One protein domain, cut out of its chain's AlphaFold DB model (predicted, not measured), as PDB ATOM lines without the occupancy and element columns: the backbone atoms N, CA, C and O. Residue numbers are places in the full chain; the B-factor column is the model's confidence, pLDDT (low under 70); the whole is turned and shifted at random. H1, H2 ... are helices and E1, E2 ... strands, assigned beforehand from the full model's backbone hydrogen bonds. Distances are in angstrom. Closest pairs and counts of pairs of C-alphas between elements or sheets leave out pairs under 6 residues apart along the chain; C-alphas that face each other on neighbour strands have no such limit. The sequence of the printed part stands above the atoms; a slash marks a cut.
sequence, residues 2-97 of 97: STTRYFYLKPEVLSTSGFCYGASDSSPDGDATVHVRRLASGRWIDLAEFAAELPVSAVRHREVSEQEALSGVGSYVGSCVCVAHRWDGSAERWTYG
ATOM      1  N   SER A   2     -35.449 -48.902 -15.999       58.03
ATOM      2  CA  SER A   2     -35.389 -47.718 -16.861       58.03
ATOM      3  C   SER A   2     -35.569 -48.184 -18.299       58.03
ATOM      4  O   SER A   2     -34.802 -49.018 -18.772       58.03
ATOM      5  N   THR A   3     -36.634 -47.741 -18.959       82.00
ATOM      6  CA  THR A   3     -36.875 -48.067 -20.366       82.00
ATOM      7  C   THR A   3     -36.084 -47.085 -21.214       82.00
ATOM      8  O   THR A   3     -36.455 -45.914 -21.290       82.00
ATOM      9  N   THR A   4     -35.003 -47.552 -21.835       88.50
ATOM     10  CA  THR A   4     -34.245 -46.756 -22.803       88.50
ATOM     11  C   THR A   4     -35.132 -46.449 -24.005       88.50
ATOM     12  O   THR A   4     -35.693 -47.354 -24.626       88.50
ATOM     13  N   ARG A   5     -35.275 -45.164 -24.330       90.81
ATOM     14  CA  ARG A   5     -35.968 -44.689 -25.529       90.81
ATOM     15  C   ARG A   5     -34.954 -44.249 -26.568       90.81
ATOM     16  O   ARG A   5     -33.909 -43.690 -26.232       90.81
ATOM     17  N   TYR A   6     -35.292 -44.478 -27.828       91.88
ATOM     18  CA  TYR A   6     -34.430 -44.199 -28.965       91.88
ATOM     19  C   TYR A   6     -35.053 -43.120 -29.845       91.88
ATOM     20  O   TYR A   6     -36.266 -43.109 -30.044       91.88
ATOM     21  N   PHE A   7     -34.237 -42.213 -30.380       92.31
ATOM     22  CA  PHE A   7     -34.709 -41.054 -31.139       92.31
ATOM     23  C   PHE A   7     -33.935 -40.858 -32.439       92.31
ATOM     24  O   PHE A   7     -32.715 -41.006 -32.454       92.31
ATOM     25  N   TYR A   8     -34.630 -40.436 -33.497       91.50
ATOM     26  CA  TYR A   8     -34.041 -40.042 -34.778       91.50
ATOM     27  C   TYR A   8     -33.988 -38.514 -34.939       91.50
ATOM     28  O   TYR A   8     -34.981 -37.824 -35.214       91.50
ATOM     29  N   LEU A   9     -32.798 -37.959 -34.740       90.69
ATOM     30  CA  LEU A   9     -32.572 -36.535 -34.541       90.69
ATOM     31  C   LEU A   9     -32.056 -35.853 -35.802       90.69
ATOM     32  O   LEU A   9     -31.310 -36.427 -36.595       90.69
ATOM     33  N   LYS A  10     -32.481 -34.597 -35.972       89.12
ATOM     34  CA  LYS A  10     -32.049 -33.724 -37.069       89.12
ATOM     35  C   LYS A  10     -30.532 -33.472 -37.016       89.12
ATOM     36  O   LYS A  10     -29.934 -33.612 -35.948       89.12
ATOM     37  N   PRO A  11     -29.931 -33.047 -38.141       86.31
ATOM     38  CA  PRO A  11     -28.568 -32.525 -38.150       86.31
ATOM     39  C   PRO A  11     -28.354 -31.451 -37.088       86.31
ATOM     40  O   PRO A  11     -29.299 -30.772 -36.688       86.31
ATOM     41  N   GLU A  12     -27.107 -31.320 -36.648       85.38
ATOM     42  CA  GLU A  12     -26.603 -30.347 -35.670       85.38
ATOM     43  C   GLU A  12     -27.079 -30.571 -34.226       85.38
ATOM     44  O   GLU A  12     -26.387 -30.167 -33.296       85.38
ATOM     45  N   VAL A  13     -28.175 -31.308 -34.012       86.44
ATOM     46  CA  VAL A  13     -28.756 -31.560 -32.681       86.44
ATOM     47  C   VAL A  13     -27.778 -32.271 -31.737       86.44
ATOM     48  O   VAL A  13     -27.702 -31.919 -30.566       86.44
ATOM     49  N   LEU A  14     -27.005 -33.245 -32.232       87.00
ATOM     50  CA  LEU A  14     -25.963 -33.938 -31.457       87.00
ATOM     51  C   LEU A  14     -24.568 -33.730 -32.055       87.00
ATOM     52  O   LEU A  14     -23.770 -34.667 -32.142       87.00
ATOM     53  N   SER A  15     -24.280 -32.506 -32.512       85.88
ATOM     54  CA  SER A  15     -22.988 -32.149 -33.111       85.88
ATOM     55  C   SER A  15     -22.600 -33.049 -34.300       85.88
ATOM     56  O   SER A  15     -21.428 -33.378 -34.494       85.88
ATOM     57  N   THR A  16     -23.591 -33.480 -35.083       84.75
ATOM     58  CA  THR A  16     -23.413 -34.241 -36.328       84.75
ATOM     59  C   THR A  16     -23.821 -33.391 -37.522       84.75
ATOM     60  O   THR A  16     -24.808 -32.664 -37.463       84.75
ATOM     61  N   SER A  17     -23.109 -33.506 -38.642       84.56
ATOM     62  CA  SER A  17     -23.473 -32.801 -39.883       84.56
ATOM     63  C   SER A  17     -24.668 -33.424 -40.620       84.56
ATOM     64  O   SER A  17     -25.168 -32.851 -41.583       84.56
ATOM     65  N   GLY A  18     -25.150 -34.587 -40.174       86.06
ATOM     66  CA  GLY A  18     -26.335 -35.262 -40.703       86.06
ATOM     67  C   GLY A  18     -27.257 -35.771 -39.596       86.06
ATOM     68  O   GLY A  18     -26.998 -35.546 -38.411       86.06
ATOM     69  N   PHE A  19     -28.332 -36.459 -39.988       88.19
ATOM     70  CA  PHE A  19     -29.235 -37.105 -39.036       88.19
ATOM     71  C   PHE A  19     -28.479 -38.122 -38.179       88.19
ATOM     72  O   PHE A  19     -27.534 -38.762 -38.634       88.19
ATOM     73  N   CYS A  20     -28.890 -38.289 -36.933       90.12
ATOM     74  CA  CYS A  20     -28.257 -39.245 -36.035       90.12
ATOM     75  C   CYS A  20     -29.286 -39.888 -35.120       90.12
ATOM     76  O   CYS A  20     -30.374 -39.351 -34.905       90.12
ATOM     77  N   TYR A  21     -28.919 -41.039 -34.570       92.06
ATOM     78  CA  TYR A  21     -29.708 -41.676 -33.535       92.06
ATOM     79  C   TYR A  21     -29.182 -41.300 -32.157       92.06
ATOM     80  O   TYR A  21     -27.975 -41.166 -31.945       92.06
ATOM     81  N   GLY A  22     -30.105 -41.134 -31.220       92.25
ATOM     82  CA  GLY A  22     -29.809 -40.917 -29.815       92.25
ATOM     83  C   GLY A  22     -30.575 -41.892 -28.931       92.25
ATOM     84  O   GLY A  22     -31.619 -42.402 -29.328       92.25
ATOM     85  N   ALA A  23     -30.062 -42.131 -27.732       93.12
ATOM     86  CA  ALA A  23     -30.702 -42.933 -26.702       93.12
ATOM     87  C   ALA A  23     -30.814 -42.129 -25.404       93.12
ATOM     88  O   ALA A  23     -29.917 -41.351 -25.068       93.12
ATOM     89  N   SER A  24     -31.909 -42.322 -24.678       91.44
ATOM     90  CA  SER A  24     -32.116 -41.740 -23.356       91.44
ATOM     91  C   SER A  24     -32.740 -42.753 -22.412       91.44
ATOM     92  O   SER A  24     -33.723 -43.401 -22.760       91.44
ATOM     93  N   ASP A  25     -32.194 -42.840 -21.204       85.88
ATOM     94  CA  ASP A  25     -32.758 -43.646 -20.117       85.88
ATOM     95  C   ASP A  25     -33.760 -42.853 -19.262       85.88
ATOM     96  O   ASP A  25     -34.488 -43.427 -18.449       85.88
ATOM     97  N   SER A  26     -33.809 -41.527 -19.446       73.81
ATOM     98  CA  SER A  26     -34.789 -40.645 -18.814       73.81
ATOM     99  C   SER A  26     -36.089 -40.633 -19.611       73.81
ATOM    100  O   SER A  26     -36.089 -40.505 -20.836       73.81
ATOM    101  N   SER A  27     -37.218 -40.747 -18.909       66.25
ATOM    102  CA  SER A  27     -38.523 -40.584 -19.547       66.25
ATOM    103  C   SER A  27     -38.719 -39.104 -19.900       66.25
ATOM    104  O   SER A  27     -38.668 -38.280 -18.996       66.25
ATOM    105  N   PRO A  28     -38.998 -38.742 -21.166       63.22
ATOM    106  CA  PRO A  28     -39.314 -37.363 -21.551       63.22
ATOM    107  C   PRO A  28     -40.696 -36.893 -21.047       63.22
ATOM    108  O   PRO A  28     -41.120 -35.780 -21.350       63.22
ATOM    109  N   ASP A  29     -41.424 -37.746 -20.318       63.47
ATOM    110  CA  ASP A  29     -42.723 -37.450 -19.713       63.47
ATOM    111  C   ASP A  29     -42.526 -36.663 -18.411       63.47
ATOM    112  O   ASP A  29     -42.334 -37.236 -17.342       63.47
ATOM    113  N   GLY A  30     -42.556 -35.334 -18.518       64.25
ATOM    114  CA  GLY A  30     -42.608 -34.421 -17.370       64.25
ATOM    115  C   GLY A  30     -41.480 -33.394 -17.302       64.25
ATOM    116  O   GLY A  30     -41.691 -32.336 -16.710       64.25
ATOM    117  N   ASP A  31     -40.340 -33.647 -17.950       66.81
ATOM    118  CA  ASP A  31     -39.202 -32.722 -17.948       66.81
ATOM    119  C   ASP A  31     -39.189 -31.776 -19.156       66.81
ATOM    120  O   ASP A  31     -39.686 -32.078 -20.242       66.81
ATOM    121  N   ALA A  32     -38.601 -30.590 -18.972       80.50
ATOM    122  CA  ALA A  32     -38.394 -29.627 -20.056       80.50
ATOM    123  C   ALA A  32     -37.274 -30.072 -21.016       80.50
ATOM    124  O   ALA A  32     -37.305 -29.754 -22.212       80.50
ATOM    125  N   THR A  33     -36.305 -30.825 -20.493       87.25
ATOM    126  CA  THR A  33     -35.140 -31.349 -21.205       87.25
ATOM    127  C   THR A  33     -34.996 -32.850 -20.981       87.25
ATOM    128  O   THR A  33     -35.487 -33.412 -20.011       87.25
ATOM    129  N   VAL A  34     -34.330 -33.516 -21.913       89.62
ATOM    130  CA  VAL A  34     -34.017 -34.938 -21.859       89.62
ATOM    131  C   VAL A  34     -32.529 -35.109 -22.129       89.62
ATOM    132  O   VAL A  34     -31.974 -34.491 -23.041       89.62
ATOM    133  N   HIS A  35     -31.870 -35.946 -21.334       91.25
ATOM    134  CA  HIS A  35     -30.468 -36.259 -21.555       91.25
ATOM    135  C   HIS A  35     -30.353 -37.318 -22.648       91.25
ATOM    136  O   HIS A  35     -30.821 -38.445 -22.470       91.25
ATOM    137  N   VAL A  36     -29.763 -36.965 -23.790       92.44
ATOM    138  CA  VAL A  36     -29.666 -37.862 -24.946       92.44
ATOM    139  C   VAL A  36     -28.211 -38.118 -25.295       92.44
ATOM    140  O   VAL A  36     -27.456 -37.195 -25.608       92.44
ATOM    141  N   ARG A  37     -27.840 -39.398 -25.306       94.25
ATOM    142  CA  ARG A  37     -26.548 -39.880 -25.789       94.25
ATOM    143  C   ARG A  37     -26.634 -40.218 -27.270       94.25
ATOM    144  O   ARG A  37     -27.523 -40.961 -27.677       94.25
ATOM    145  N   ARG A  38     -25.688 -39.733 -28.070       93.19
ATOM    146  CA  ARG A  38     -25.538 -40.106 -29.480       93.19
ATOM    147  C   ARG A  38     -25.135 -41.570 -29.596       93.19
ATOM    148  O   ARG A  38     -24.175 -42.003 -28.962       93.19
ATOM    149  N   LEU A  39     -25.835 -42.309 -30.445       90.38
ATOM    150  CA  LEU A  39     -25.453 -43.670 -30.784       90.38
ATOM    151  C   LEU A  39     -24.355 -43.672 -31.845       90.38
ATOM    152  O   LEU A  39     -24.441 -42.979 -32.861       90.38
ATOM    153  N   ALA A  40     -23.345 -44.502 -31.604       86.88
ATOM    154  CA  ALA A  40     -22.307 -44.839 -32.566       86.88
ATOM    155  C   ALA A  40     -22.863 -45.850 -33.587       86.88
ATOM    156  O   ALA A  40     -22.524 -47.031 -33.562       86.88
ATOM    157  N   SER A  41     -23.778 -45.402 -34.448       82.94
ATOM    158  CA  SER A  41     -24.390 -46.225 -35.496       82.94
ATOM    159  C   SER A  41     -24.296 -45.565 -36.871       82.94
ATOM    160  O   SER A  41     -24.151 -44.344 -37.005       82.94
ATOM    161  N   GLY A  42     -24.351 -46.393 -37.918       82.69
ATOM    162  CA  GLY A  42     -24.261 -45.937 -39.303       82.69
ATOM    163  C   GLY A  42     -22.955 -45.191 -39.583       82.69
ATOM    164  O   GLY A  42     -21.873 -45.663 -39.241       82.69
ATOM    165  N   ARG A  43     -23.065 -43.994 -40.171       81.25
ATOM    166  CA  ARG A  43     -21.918 -43.130 -40.502       81.25
ATOM    167  C   ARG A  43     -21.155 -42.623 -39.268       81.25
ATOM    168  O   ARG A  43     -20.020 -42.176 -39.393       81.25
ATOM    169  N   TRP A  44     -21.774 -42.661 -38.090       85.88
ATOM    170  CA  TRP A  44     -21.230 -42.084 -36.860       85.88
ATOM    171  C   TRP A  44     -20.556 -43.115 -35.948       85.88
ATOM    172  O   TRP A  44     -20.266 -42.792 -34.800       85.88
ATOM    173  N   ILE A  45     -20.316 -44.338 -36.434       83.19
ATOM    174  CA  ILE A  45     -19.767 -45.443 -35.633       83.19
ATOM    175  C   ILE A  45     -18.384 -45.142 -35.035       83.19
ATOM    176  O   ILE A  45     -18.120 -45.525 -33.901       83.19
ATOM    177  N   ASP A  46     -17.542 -44.396 -35.752       85.31
ATOM    178  CA  ASP A  46     -16.187 -44.039 -35.308       85.31
ATOM    179  C   ASP A  46     -16.128 -42.705 -34.542       85.31
ATOM    180  O   ASP A  46     -15.053 -42.256 -34.140       85.31
ATOM    181  N   LEU A  47     -17.268 -42.027 -34.347       84.31
ATOM    182  CA  LEU A  47     -17.291 -40.801 -33.556       84.31
ATOM    183  C   LEU A  47     -17.183 -41.120 -32.066       84.31
ATOM    184  O   LEU A  47     -17.811 -42.045 -31.557       84.31
ATOM    185  N   ALA A  48     -16.451 -40.270 -31.345       88.06
ATOM    186  CA  ALA A  48     -16.403 -40.326 -29.893       88.06
ATOM    187  C   ALA A  48     -17.807 -40.196 -29.276       88.06
ATOM    188  O   ALA A  48     -18.708 -39.553 -29.843       88.06
ATOM    189  N   GLU A  49     -17.963 -40.789 -28.091       88.44
ATOM    190  CA  GLU A  49     -19.181 -40.675 -27.298       88.44
ATOM    191  C   GLU A  49     -19.523 -39.201 -27.068       88.44
ATOM    192  O   GLU A  49     -18.666 -38.368 -26.767       88.44
ATOM    193  N   PHE A  50     -20.795 -38.872 -27.266       91.19
ATOM    194  CA  PHE A  50     -21.309 -37.522 -27.116       91.19
ATOM    195  C   PHE A  50     -22.698 -37.596 -26.503       91.19
ATOM    196  O   PHE A  50     -23.517 -38.413 -26.925       91.19
ATOM    197  N   ALA A  51     -22.981 -36.724 -25.545       91.31
ATOM    198  CA  ALA A  51     -24.302 -36.579 -24.962       91.31
ATOM    199  C   ALA A  51     -24.618 -35.100 -24.756       91.31
ATOM    200  O   ALA A  51     -23.725 -34.295 -24.493       91.31
ATOM    201  N   ALA A  52     -25.892 -34.753 -24.887       91.44
ATOM    202  CA  ALA A  52     -26.376 -33.398 -24.681       91.44
ATOM    203  C   ALA A  52     -27.751 -33.415 -24.016       91.44
ATOM    204  O   ALA A  52     -28.538 -34.347 -24.194       91.44
ATOM    205  N   GLU A  53     -28.047 -32.358 -23.266       92.12
ATOM    206  CA  GLU A  53     -29.412 -32.075 -22.843       92.12
ATOM    207  C   GLU A  53     -30.163 -31.414 -23.992       92.12
ATOM    208  O   GLU A  53     -29.787 -30.348 -24.481       92.12
ATOM    209  N   LEU A  54     -31.230 -32.068 -24.438       90.19
ATOM    210  CA  LEU A  54     -32.067 -31.592 -25.527       90.19
ATOM    211  C   LEU A  54     -33.433 -31.191 -24.983       90.19
ATOM    212  O   LEU A  54     -33.963 -31.886 -24.119       90.19
ATOM    213  N   PRO A  55     -34.058 -30.120 -25.491       89.44
ATOM    214  CA  PRO A  55     -35.432 -29.816 -25.123       89.44
ATOM    215  C   PRO A  55     -36.348 -30.951 -25.589       89.44
ATOM    216  O   PRO A  55     -36.156 -31.500 -26.678       89.44
ATOM    217  N   VAL A  56     -37.389 -31.275 -24.816       86.19
ATOM    218  CA  VAL A  56     -38.316 -32.362 -25.187       86.19
ATOM    219  C   VAL A  56     -38.938 -32.126 -26.566       86.19
ATOM    220  O   VAL A  56     -39.138 -33.067 -27.328       86.19
ATOM    221  N   SER A  57     -39.147 -30.870 -26.966       85.19
ATOM    222  CA  SER A  57     -39.617 -30.508 -28.311       85.19
ATOM    223  C   SER A  57     -38.698 -30.976 -29.449       85.19
ATOM    224  O   SER A  57     -39.189 -31.241 -30.545       85.19
ATOM    225  N   ALA A  58     -37.390 -31.106 -29.207       84.12
ATOM    226  CA  ALA A  58     -36.430 -31.592 -30.192       84.12
ATOM    227  C   ALA A  58     -36.482 -33.114 -30.374       84.12
ATOM    228  O   ALA A  58     -36.121 -33.583 -31.450       84.12
ATOM    229  N   VAL A  59     -36.949 -33.868 -29.370       85.69
ATOM    230  CA  VAL A  59     -37.082 -35.338 -29.424       85.69
ATOM    231  C   VAL A  59     -38.521 -35.810 -29.653       85.69
ATOM    232  O   VAL A  59     -38.756 -36.941 -30.079       85.69
ATOM    233  N   ARG A  60     -39.509 -34.949 -29.386       81.50
ATOM    234  CA  ARG A  60     -40.931 -35.278 -29.494       81.50
ATOM    235  C   ARG A  60     -41.274 -35.694 -30.926       81.50
ATOM    236  O   ARG A  60     -40.860 -35.044 -31.884       81.50
ATOM    237  N   HIS A  61     -42.056 -36.767 -31.061       81.38
ATOM    238  CA  HIS A  61     -42.444 -37.371 -32.347       81.38
ATOM    239  C   HIS A  61     -41.279 -37.918 -33.192       81.38
ATOM    240  O   HIS A  61     -41.440 -38.122 -34.393       81.38
ATOM    241  N   ARG A  62     -40.109 -38.152 -32.585       85.94
ATOM    242  CA  ARG A  62     -38.936 -38.750 -33.244       85.94
ATOM    243  C   ARG A  62     -38.522 -40.077 -32.629       85.94
ATOM    244  O   ARG A  62     -37.407 -40.525 -32.868       85.94
ATOM    245  N   GLU A  63     -39.383 -40.656 -31.804       89.12
ATOM    246  CA  GLU A  63     -39.125 -41.940 -31.168       89.12
ATOM    247  C   GLU A  63     -39.110 -43.051 -32.222       89.12
ATOM    248  O   GLU A  63     -39.973 -43.094 -33.100       89.12
ATOM    249  N   VAL A  64     -38.104 -43.913 -32.143       88.44
ATOM    250  CA  VAL A  64     -37.873 -45.027 -33.068       88.44
ATOM    251  C   VAL A  64     -37.645 -46.315 -32.288       88.44
ATOM    252  O   VAL A  64     -37.419 -46.302 -31.077       88.44
ATOM    253  N   SER A  65     -37.688 -47.444 -32.989       87.88
ATOM    254  CA  SER A  65     -37.323 -48.724 -32.384       87.88
ATOM    255  C   SER A  65     -35.818 -48.805 -32.101       87.88
ATOM    256  O   SER A  65     -35.002 -48.214 -32.810       87.88
ATOM    257  N   GLU A  66     -35.444 -49.603 -31.100       88.69
ATOM    258  CA  GLU A  66     -34.045 -49.953 -30.824       88.69
ATOM    259  C   GLU A  66     -33.346 -50.523 -32.064       88.69
ATOM    260  O   GLU A  66     -32.247 -50.104 -32.421       88.69
ATOM    261  N   GLN A  67     -34.014 -51.450 -32.756       85.00
ATOM    262  CA  GLN A  67     -33.469 -52.113 -33.936       85.00
ATOM    263  C   GLN A  67     -33.123 -51.109 -35.042       85.00
ATOM    264  O   GLN A  67     -32.059 -51.201 -35.652       85.00
ATOM    265  N   GLU A  68     -34.000 -50.136 -35.284       84.00
ATOM    266  CA  GLU A  68     -33.752 -49.077 -36.257       84.00
ATOM    267  C   GLU A  68     -32.556 -48.213 -35.840       84.00
ATOM    268  O   GLU A  68     -31.634 -48.005 -36.632       84.00
ATOM    269  N   ALA A  69     -32.523 -47.781 -34.578       86.62
ATOM    270  CA  ALA A  69     -31.477 -46.909 -34.058       86.62
ATOM    271  C   ALA A  69     -30.080 -47.547 -34.111       86.62
ATOM    272  O   ALA A  69     -29.093 -46.882 -34.451       86.62
ATOM    273  N   LEU A  70     -30.001 -48.850 -33.828       83.94
ATOM    274  CA  LEU A  70     -28.770 -49.634 -33.920       83.94
ATOM    275  C   LEU A  70     -28.380 -49.949 -35.371       83.94
ATOM    276  O   LEU A  70     -27.188 -50.026 -35.666       83.94
ATOM    277  N   SER A  71     -29.346 -50.078 -36.289       81.56
ATOM    278  CA  SER A  71     -29.053 -50.278 -37.717       81.56
ATOM    279  C   SER A  71     -28.360 -49.067 -38.357       81.56
ATOM    280  O   SER A  71     -27.584 -49.223 -39.297       81.56
ATOM    281  N   GLY A  72     -28.615 -47.855 -37.845       77.94
ATOM    282  CA  GLY A  72     -27.994 -46.620 -38.330       77.94
ATOM    283  C   GLY A  72     -28.501 -46.131 -39.693       77.94
ATOM    284  O   GLY A  72     -27.880 -45.246 -40.295       77.94
ATOM    285  N   VAL A  73     -29.617 -46.685 -40.181       76.50
ATOM    286  CA  VAL A  73     -30.245 -46.312 -41.457       76.50
ATOM    287  C   VAL A  73     -30.598 -44.819 -41.499       76.50
ATOM    288  O   VAL A  73     -30.976 -44.220 -40.506       76.50
ATOM    289  N   GLY A  74     -30.433 -44.156 -42.645       74.19
ATOM    290  CA  GLY A  74     -30.856 -42.754 -42.796       74.19
ATOM    291  C   GLY A  74     -29.993 -41.695 -42.092       74.19
ATOM    292  O   GLY A  74     -30.266 -40.513 -42.254       74.19
ATOM    293  N   SER A  75     -28.903 -42.055 -41.406       69.38
ATOM    294  CA  SER A  75     -27.995 -41.133 -40.684       69.38
ATOM    295  C   SER A  75     -27.238 -40.085 -41.544       69.38
ATOM    296  O   SER A  75     -26.260 -39.480 -41.104       69.38
ATOM    297  N   TYR A  76     -27.667 -39.826 -42.783       67.69
ATOM    298  CA  TYR A  76     -26.958 -39.002 -43.758       67.69
ATOM    299  C   TYR A  76     -27.845 -37.919 -44.393       67.69
ATOM    300  O   TYR A  76     -28.994 -38.159 -44.751       67.69
ATOM    301  N   VAL A  77     -27.280 -36.716 -44.559       60.62
ATOM    302  CA  VAL A  77     -27.871 -35.593 -45.308       60.62
ATOM    303  C   VAL A  77     -27.000 -35.332 -46.526       60.62
ATOM    304  O   VAL A  77     -26.113 -34.489 -46.535       60.62
ATOM    305  N   GLY A  78     -27.222 -36.138 -47.549       54.00
ATOM    306  CA  GLY A  78     -26.567 -36.032 -48.840       54.00
ATOM    307  C   GLY A  78     -27.112 -37.139 -49.725       54.00
ATOM    308  O   GLY A  78     -27.370 -38.248 -49.268       54.00
ATOM    309  N   SER A  79     -27.376 -36.842 -50.984       44.66
ATOM    310  CA  SER A  79     -27.922 -37.799 -51.940       44.66
ATOM    311  C   SER A  79     -26.881 -38.859 -52.309       44.66
ATOM    312  O   SER A  79     -26.256 -38.776 -53.360       44.66
ATOM    313  N   CYS A  80     -26.697 -39.860 -51.456       48.94
ATOM    314  CA  CYS A  80     -26.097 -41.130 -51.836       48.94
ATOM    315  C   CYS A  80     -27.144 -42.203 -51.550       48.94
ATOM    316  O   CYS A  80     -27.308 -42.638 -50.413       48.94
ATOM    317  N   VAL A  81     -27.905 -42.589 -52.576       45.72
ATOM    318  CA  VAL A  81     -28.702 -43.816 -52.509       45.72
ATOM    319  C   VAL A  81     -27.701 -44.967 -52.461       45.72
ATOM    320  O   VAL A  81     -27.050 -45.259 -53.461       45.72
ATOM    321  N   CYS A  82     -27.557 -45.612 -51.305       49.66
ATOM    322  CA  CYS A  82     -26.885 -46.902 -51.227       49.66
ATOM    323  C   CYS A  82     -27.801 -47.938 -51.889       49.66
ATOM    324  O   CYS A  82     -28.709 -48.471 -51.255       49.66
ATOM    325  N   VAL A  83     -27.612 -48.184 -53.186       43.12
ATOM    326  CA  VAL A  83     -28.207 -49.351 -53.842       43.12
ATOM    327  C   VAL A  83     -27.363 -50.549 -53.427       43.12
ATOM    328  O   VAL A  83     -26.178 -50.597 -53.755       43.12
ATOM    329  N   ALA A  84     -27.951 -51.501 -52.700       40.78
ATOM    330  CA  ALA A  84     -27.305 -52.775 -52.418       40.78
ATOM    331  C   ALA A  84     -26.962 -53.454 -53.751       40.78
ATOM    332  O   ALA A  84     -27.838 -53.983 -54.442       40.78
ATOM    333  N   HIS A  85     -25.690 -53.413 -54.143       42.34
ATOM    334  CA  HIS A  85     -25.211 -54.206 -55.259       42.34
ATOM    335  C   HIS A  85     -25.122 -55.641 -54.744       42.34
ATOM    336  O   HIS A  85     -24.148 -56.023 -54.098       42.34
ATOM    337  N   ARG A  86     -26.189 -56.423 -54.951       40.19
ATOM    338  CA  ARG A  86     -26.178 -57.862 -54.681       40.19
ATOM    339  C   ARG A  86     -25.130 -58.491 -55.590       40.19
ATOM    340  O   ARG A  86     -25.440 -58.829 -56.727       40.19
ATOM    341  N   TRP A  87     -23.911 -58.648 -55.084       45.25
ATOM    342  CA  TRP A  87     -22.995 -59.623 -55.643       45.25
ATOM    343  C   TRP A  87     -23.478 -60.997 -55.192       45.25
ATOM    344  O   TRP A  87     -23.575 -61.317 -54.008       45.25
ATOM    345  N   ASP A  88     -23.872 -61.766 -56.183       51.38
ATOM    346  CA  ASP A  88     -24.111 -63.190 -56.199       51.38
ATOM    347  C   ASP A  88     -22.941 -63.957 -55.556       51.38
ATOM    348  O   ASP A  88     -22.095 -64.525 -56.236       51.38
ATOM    349  N   GLY A  89     -22.888 -63.992 -54.216       58.28
ATOM    350  CA  GLY A  89     -22.115 -65.013 -53.503       58.28
ATOM    351  C   GLY A  89     -21.434 -64.672 -52.176       58.28
ATOM    352  O   GLY A  89     -20.759 -65.556 -51.656       58.28
ATOM    353  N   SER A  90     -21.558 -63.483 -51.573       50.59
ATOM    354  CA  SER A  90     -20.954 -63.271 -50.238       50.59
ATOM    355  C   SER A  90     -21.725 -62.315 -49.325       50.59
ATOM    356  O   SER A  90     -22.379 -61.382 -49.780       50.59
ATOM    357  N   ALA A  91     -21.696 -62.618 -48.020       54.34
ATOM    358  CA  ALA A  91     -22.434 -61.909 -46.978       54.34
ATOM    359  C   ALA A  91     -21.913 -60.476 -46.776       54.34
ATOM    360  O   ALA A  91     -20.706 -60.237 -46.718       54.34
ATOM    361  N   GLU A  92     -22.855 -59.544 -46.663       49.22
ATOM    362  CA  GLU A  92     -22.653 -58.098 -46.713       49.22
ATOM    363  C   GLU A  92     -21.918 -57.579 -45.467       49.22
ATOM    364  O   GLU A  92     -22.400 -57.695 -44.338       49.22
ATOM    365  N   ARG A  93     -20.733 -56.995 -45.669       47.38
ATOM    366  CA  ARG A  93     -19.995 -56.260 -44.638       47.38
ATOM    367  C   ARG A  93     -19.958 -54.795 -45.065       47.38
ATOM    368  O   ARG A  93     -19.359 -54.463 -46.082       47.38
ATOM    369  N   TRP A  94     -20.635 -53.938 -44.307       53.34
ATOM    370  CA  TRP A  94     -20.672 -52.500 -44.553       53.34
ATOM    371  C   TRP A  94     -19.321 -51.882 -44.169       53.34
ATOM    372  O   TRP A  94     -18.953 -51.876 -42.997       53.34
ATOM    373  N   THR A  95     -18.577 -51.370 -45.150       37.44
ATOM    374  CA  THR A  95     -17.397 -50.516 -44.941       37.44
ATOM    375  C   THR A  95     -17.653 -49.170 -45.599       37.44
ATOM    376  O   THR A  95     -17.798 -49.095 -46.818       37.44
ATOM    377  N   TYR A  96     -17.737 -48.120 -44.786       48.81
ATOM    378  CA  TYR A  96     -17.795 -46.738 -45.250       48.81
ATOM    379  C   TYR A  96     -16.390 -46.322 -45.721       48.81
ATOM    380  O   TYR A  96     -15.421 -46.521 -44.991       48.81
ATOM    381  N   GLY A  97     -16.285 -45.804 -46.947       38.16
ATOM    382  CA  GLY A  97     -15.085 -45.173 -47.510       38.16
ATOM    383  C   GLY A  97     -15.324 -43.696 -47.772       38.16
ATOM    384  O   GLY A  97     -16.502 -43.332 -48.012       38.16
TER     385      GLY A  97
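AT A GLANCE: This is residues 2 to 97 of the 97 residues of an uncharacterized protein of Phytophthora sojae (strain P6497) (UniProt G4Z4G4). A strongly twisted sheet has H2 over its E1 edge, amid little regular structure, and residues 85 to 91 of the tail stick out. The printed part has 96 residues, 31 of them in four strands, then two helices, class mixed. E1 to E4 form a meander, each strand antiparallel to the one before. The whole is only just compact, close to loose: radius of gyration of the C-alphas 14.8 A, spans 52 by 26 by 24 A.

IN THESE COORDINATES: E1 is residues 5 to 9, from C-alpha (-35.968, -44.689, -25.529); E2 20 to 24; E3 33 to 38, 15.4 A; E4 51 to 55; H1 56 to 59; H2 66 to 71, to (-29.053, -50.278, -37.717).

HOW THE PARTS SIT: In the hairpin E1 and E2, N 7 and O 22 are 2.8 A apart. H2 is on the sheet, its C-alpha 69 5.5 A from C-alpha 21; H1 stands at the sheet's level. In H2 every O i to N i+4 pair is within hydrogen-bond range; H1 is too short.

THE WHOLE: The link E3 to E4 is long. Residues 2, 27 to 31 and 75 to 97 have pLDDT under 70.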